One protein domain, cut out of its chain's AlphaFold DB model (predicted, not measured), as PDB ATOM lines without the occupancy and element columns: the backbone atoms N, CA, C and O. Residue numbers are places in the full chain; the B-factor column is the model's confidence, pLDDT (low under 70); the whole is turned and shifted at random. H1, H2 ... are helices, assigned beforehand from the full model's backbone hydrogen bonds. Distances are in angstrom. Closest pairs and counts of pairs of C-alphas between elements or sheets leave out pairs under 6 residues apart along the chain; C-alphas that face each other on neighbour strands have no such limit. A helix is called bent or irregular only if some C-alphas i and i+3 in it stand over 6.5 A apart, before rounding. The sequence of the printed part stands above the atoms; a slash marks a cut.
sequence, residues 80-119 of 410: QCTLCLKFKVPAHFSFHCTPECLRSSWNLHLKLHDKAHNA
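This is residues 80 to 119 of the 410 residues of the protein "Hypothetical protein" of Polytomella parva (UniProt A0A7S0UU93). The model is a narrow U: the short helix H1 and the long link after it, residues 87 to 98, make one side, the short helix H2 sits at the turn, and the long helix H3 folds back as the other side. H3 makes most of the length, and H1 lies beside part of it. The printed part has 40 residues with three named helices, in the order H1, H2, H3, and no named strand; the class is all helix. It is compact, with a radius of gyration of the C-alphas of 9.5 A, and its outline is elongated, with spans of 28 by 17 by 12 A.

Start at the first printed residue, Gln 80, and go on to H1, residues 82 to 86. Look from there to H3, residues 106 to 119: the two only just touch, with 3 pairs of C-alphas within 8 A. Their closest C-alphas are those of Cys 84 and His 113, 6.3 A apart, and H3 touches H1 with residues 112 to 113 alone. Their centres are 10.5 A apart. Follow the long link of 12 residues from H1 to H2, residues 99 to 104; H1 and H2 are apart. H2 and H3 are close but not clearly touching, and their closest C-alphas, those of Leu 102 and His 109, are 7.9 A apart. The lines of H2 and H3 stand about perpendicular, at 86 degrees. In the backbones of H1 and H2, every O i to N i+4 pair is within hydrogen-bond range; in H3 it is 8 of 10.

Find C-alpha 82 at (39.221, 28.509, -16.995), where H1 begins; it ends at Lys 86, 6.2 A from its first C-alpha to its last. Pass along residues 87 to 98, which hold no named element, to C-alpha 99 at (50.508, 28.999, -23.884). There H2 begins, and it runs 8.7 A to Ser 104. After Ser 105 alone, a tight link, H3 begins at Trp 106 and runs 19.9 A to C-alpha 119 at (32.656, 42.580, -9.135). No helix is bent.

The two C-alphas farthest apart are those of Glu 100 and Ala 119, at 28.2 A. From the first to the last printed C-alpha, Gln 80 to Ala 119, it is 20.8 A. The printed part has no cut. Look at the B-factor column for the pLDDT, the model's own confidence: its mean over the printed part is 78.5, and it is under 70 at residues 91 to 92 and 118 to 119.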
ATOM      1  N   GLN A  80      41.699  28.423 -23.613       85.62
ATOM      2  CA  GLN A  80      40.801  29.274 -22.856       85.62
ATOM      3  C   GLN A  80      41.183  29.230 -21.372       85.62
ATOM      4  O   GLN A  80      41.379  28.158 -20.802       85.62
ATOM      5  N   CYS A  81      41.293  30.393 -20.736       81.81
ATOM      6  CA  CYS A  81      41.566  30.513 -19.311       81.81
ATOM      7  C   CYS A  81      40.317  30.147 -18.501       81.81
ATOM      8  O   CYS A  81      39.354  30.909 -18.452       81.81
ATOM      9  N   THR A  82      40.343  29.005 -17.814       79.94
ATOM     10  CA  THR A  82      39.221  28.509 -16.995       79.94
ATOM     11  C   THR A  82      38.855  29.439 -15.836       79.94
ATOM     12  O   THR A  82      37.686  29.522 -15.461       79.94
ATOM     13  N   LEU A  83      39.821  30.195 -15.301       80.19
ATOM     14  CA  LEU A  83      39.573  31.199 -14.262       80.19
ATOM     15  C   LEU A  83      38.751  32.376 -14.792       80.19
ATOM     16  O   LEU A  83      37.838  32.827 -14.107       80.19
ATOM     17  N   CYS A  84      39.004  32.820 -16.028       79.19
ATOM     18  CA  CYS A  84      38.169  33.827 -16.677       79.19
ATOM     19  C   CYS A  84      36.710  33.360 -16.792       79.19
ATOM     20  O   CYS A  84      35.813  34.142 -16.482       79.19
ATOM     21  N   LEU A  85      36.456  32.096 -17.172       75.69
ATOM     22  CA  LEU A  85      35.084  31.562 -17.178       75.69
ATOM     23  C   LEU A  85      34.490  31.545 -15.770       75.69
ATOM     24  O   LEU A  85      33.360  31.989 -15.579       75.69
ATOM     25  N   LYS A  86      35.254  31.065 -14.779       78.31
ATOM     26  CA  LYS A  86      34.808  30.992 -13.381       78.31
ATOM     27  C   LYS A  86      34.411  32.366 -12.839       78.31
ATOM     28  O   LYS A  86      33.418  32.480 -12.130       78.31
ATOM     29  N   PHE A  87      35.161  33.404 -13.196       82.81
ATOM     30  CA  PHE A  87      34.897  34.780 -12.780       82.81
ATOM     31  C   PHE A  87      33.947  35.536 -13.715       82.81
ATOM     32  O   PHE A  87      33.782  36.739 -13.553       82.81
ATOM     33  N   LYS A  88      33.304  34.859 -14.677       79.56
ATOM     34  CA  LYS A  88      32.370  35.467 -15.643       79.56
ATOM     35  C   LYS A  88      32.980  36.638 -16.431       79.56
ATOM     36  O   LYS A  88      32.276  37.564 -16.834       79.56
ATOM     37  N   VAL A  89      34.287  36.598 -16.684       72.50
ATOM     38  CA  VAL A  89      34.936  37.519 -17.623       72.50
ATOM     39  C   VAL A  89      34.331  37.277 -19.017       72.50
ATOM     40  O   VAL A  89      34.174  36.113 -19.399       72.50
ATOM     41  N   PRO A  90      34.000  38.326 -19.801       72.38
ATOM     42  CA  PRO A  90      33.483  38.159 -21.155       72.38
ATOM     43  C   PRO A  90      34.339  37.191 -21.974       72.38
ATOM     44  O   PRO A  90      35.561  37.327 -22.027       72.38
ATOM     45  N   ALA A  91      33.689  36.218 -22.620       68.50
ATOM     46  CA  ALA A  91      34.365  35.059 -23.198       68.50
ATOM     47  C   ALA A  91      35.523  35.445 -24.132       68.50
ATOM     48  O   ALA A  91      36.592  34.854 -24.045       68.50
ATOM     49  N   HIS A  92      35.369  36.488 -24.950       67.88
ATOM     50  CA  HIS A  92      36.403  36.950 -25.883       67.88
ATOM     51  C   HIS A  92      37.717  37.408 -25.215       67.88
ATOM     52  O   HIS A  92      38.752  37.418 -25.872       67.88
ATOM     53  N   PHE A  93      37.718  37.727 -23.917       76.62
ATOM     54  CA  PHE A  93      38.938  38.032 -23.162       76.62
ATOM     55  C   PHE A  93      39.609  36.798 -22.539       76.62
ATOM     56  O   PHE A  93      40.701  36.901 -21.989       76.62
ATOM     57  N   SER A  94      38.967  35.632 -22.596       80.62
ATOM     58  CA  SER A  94      39.470  34.404 -21.970       80.62
ATOM     59  C   SER A  94      40.359  33.559 -22.888       80.62
ATOM     60  O   SER A  94      40.921  32.564 -22.440       80.62
ATOM     61  N   PHE A  95      40.489  33.923 -24.162       83.25
ATOM     62  CA  PHE A  95      41.044  33.065 -25.205       83.25
ATOM     63  C   PHE A  95      42.471  33.444 -25.615       83.25
ATOM     64  O   PHE A  95      42.795  34.621 -25.747       83.25
ATOM     65  N   HIS A  96      43.325  32.448 -25.872       82.81
ATOM     66  CA  HIS A  96      44.726  32.623 -26.269       82.81
ATOM     67  C   HIS A  96      45.142  31.616 -27.354       82.81
ATOM     68  O   HIS A  96      44.729  30.458 -27.342       82.81
ATOM     69  N   CYS A  97      45.985  32.036 -28.302       80.12
ATOM     70  CA  CYS A  97      46.412  31.193 -29.429       80.12
ATOM     71  C   CYS A  97      47.441  30.133 -29.029       80.12
ATOM     72  O   CYS A  97      47.481  29.062 -29.629       80.12
ATOM     73  N   THR A  98      48.273  30.431 -28.028       82.19
ATOM     74  CA  THR A  98      49.328  29.547 -27.516       82.19
ATOM     75  C   THR A  98      49.545  29.774 -26.015       82.19
ATOM     76  O   THR A  98      49.212  30.852 -25.504       82.19
ATOM     77  N   PRO A  99      50.134  28.809 -25.285       82.50
ATOM     78  CA  PRO A  99      50.508  28.999 -23.884       82.50
ATOM     79  C   PRO A  99      51.492  30.161 -23.688       82.50
ATOM     80  O   PRO A  99      51.373  30.916 -22.729       82.50
ATOM     81  N   GLU A 100      52.434  30.361 -24.612       84.00
ATOM     82  CA  GLU A 100      53.414  31.456 -24.572       84.00
ATOM     83  C   GLU A 100      52.729  32.820 -24.668       84.00
ATOM     84  O   GLU A 100      53.100  33.741 -23.948       84.00
ATOM     85  N   CYS A 101      51.692  32.931 -25.500       84.12
ATOM     86  CA  CYS A 101      50.868  34.128 -25.619       84.12
ATOM     87  C   CYS A 101      50.123  34.456 -24.312       84.12
ATOM     88  O   CYS A 101      50.058  35.620 -23.908       84.12
ATOM     89  N   LEU A 102      49.576  33.446 -23.629       86.06
ATOM     90  CA  LEU A 102      48.970  33.635 -22.309       86.06
ATOM     91  C   LEU A 102      50.022  34.072 -21.280       86.06
ATOM     92  O   LEU A 102      49.799  35.034 -20.551       86.06
ATOM     93  N   ARG A 103      51.192  33.420 -21.249       83.50
ATOM     94  CA  ARG A 103      52.275  33.770 -20.313       83.50
ATOM     95  C   ARG A 103      52.796  35.190 -20.535       83.50
ATOM     96  O   ARG A 103      52.960  35.927 -19.569       83.50
ATOM     97  N   SER A 104      53.014  35.596 -21.786       76.75
ATOM     98  CA  SER A 104      53.533  36.930 -22.112       76.75
ATOM     99  C   SER A 104      52.542  38.053 -21.793       76.75
ATOM    100  O   SER A 104      52.955  39.167 -21.476       76.75
ATOM    101  N   SER A 105      51.240  37.759 -21.821       79.75
ATOM    102  CA  SER A 105      50.167  38.705 -21.487       79.75
ATOM    103  C   SER A 105      49.609  38.539 -20.069       79.75
ATOM    104  O   SER A 105      48.659  39.237 -19.703       79.75
ATOM    105  N   TRP A 106      50.204  37.669 -19.244       82.44
ATOM    106  CA  TRP A 106      49.633  37.263 -17.958       82.44
ATOM    107  C   TRP A 106      49.364  38.440 -17.020       82.44
ATOM    108  O   TRP A 106      48.301  38.507 -16.419       82.44
ATOM    109  N   ASN A 107      50.264  39.424 -16.950       76.19
ATOM    110  CA  ASN A 107      50.083  40.599 -16.087       76.19
ATOM    111  C   ASN A 107      48.857  41.448 -16.464       76.19
ATOM    112  O   ASN A 107      48.241  42.068 -15.599       76.19
ATOM    113  N   LEU A 108      48.502  41.504 -17.752       72.56
ATOM    114  CA  LEU A 108      47.289  42.177 -18.214       72.56
ATOM    115  C   LEU A 108      46.059  41.304 -17.953       72.56
ATOM    116  O   LEU A 108      45.034  41.804 -17.495       72.56
ATOM    117  N   HIS A 109      46.186  40.002 -18.203       80.75
ATOM    118  CA  HIS A 109      45.122  39.023 -18.014       80.75
ATOM    119  C   HIS A 109      44.724  38.869 -16.534       80.75
ATOM    120  O   HIS A 109      43.542  38.823 -16.209       80.75
ATOM    121  N   LEU A 110      45.690  38.917 -15.615       83.69
ATOM    122  CA  LEU A 110      45.471  38.877 -14.168       83.69
ATOM    123  C   LEU A 110      44.600  40.047 -13.687       83.69
ATOM    124  O   LEU A 110      43.692  39.853 -12.887       83.69
ATOM    125  N   LYS A 111      44.781  41.247 -14.255       81.69
ATOM    126  CA  LYS A 111      43.936  42.411 -13.931       81.69
ATOM    127  C   LYS A 111      42.470  42.208 -14.324       81.69
ATOM    128  O   LYS A 111      41.595  42.831 -13.727       81.69
ATOM    129  N   LEU A 112      42.187  41.377 -15.334       78.81
ATOM    130  CA  LEU A 112      40.813  41.014 -15.694       78.81
ATOM    131  C   LEU A 112      40.194  40.114 -14.625       78.81
ATOM    132  O   LEU A 112      39.032  40.314 -14.279       78.81
ATOM    133  N   HIS A 113      40.976  39.184 -14.065       83.06
ATOM    134  CA  HIS A 113      40.537  38.365 -12.937       83.06
ATOM    135  C   HIS A 113      40.234  39.225 -11.714       83.06
ATOM    136  O   HIS A 113      39.141  39.109 -11.173       83.06
ATOM    137  N   ASP A 114      41.139  40.126 -11.325       80.31
ATOM    138  CA  ASP A 114      40.947  40.973 -10.141       80.31
ATOM    139  C   ASP A 114      39.683  41.829 -10.263       80.31
ATOM    140  O   ASP A 114      38.875  41.905  -9.338       80.31
ATOM    141  N   LYS A 115      39.461  42.439 -11.435       77.88
ATOM    142  CA  LYS A 115      38.247  43.227 -11.700       77.88
ATOM    143  C   LYS A 115      36.979  42.382 -11.616       77.88
ATOM    144  O   LYS A 115      36.004  42.820 -11.015       77.88
ATOM    145  N   ALA A 116      36.985  41.197 -12.220       73.88
ATOM    146  CA  ALA A 116      35.808  40.338 -12.272       73.88
ATOM    147  C   ALA A 116      35.508  39.672 -10.918       73.88
ATOM    148  O   ALA A 116      34.354  39.596 -10.506       73.88
ATOM    149  N   HIS A 117      36.543  39.279 -10.178       71.31
ATOM    150  CA  HIS A 117      36.432  38.747  -8.823       71.31
ATOM    151  C   HIS A 117      35.900  39.796  -7.837       71.31
ATOM    152  O   HIS A 117      35.012  39.507  -7.033       71.31
ATOM    153  N   ASN A 118      36.390  41.035  -7.932       68.44
ATOM    154  CA  ASN A 118      35.900  42.141  -7.108       68.44
ATOM    155  C   ASN A 118      34.472  42.560  -7.483       68.44
ATOM    156  O   ASN A 118      33.741  43.032  -6.624       68.44
ATOM    157  N   ALA A 119      34.046  42.368  -8.735       61.38
ATOM    158  CA  ALA A 119      32.656  42.580  -9.135       61.38
ATOM    159  C   ALA A 119      31.725  41.469  -8.610       61.38
ATOM    160  O   ALA A 119      30.622  41.757  -8.161       61.38
TER     161      ALA A 119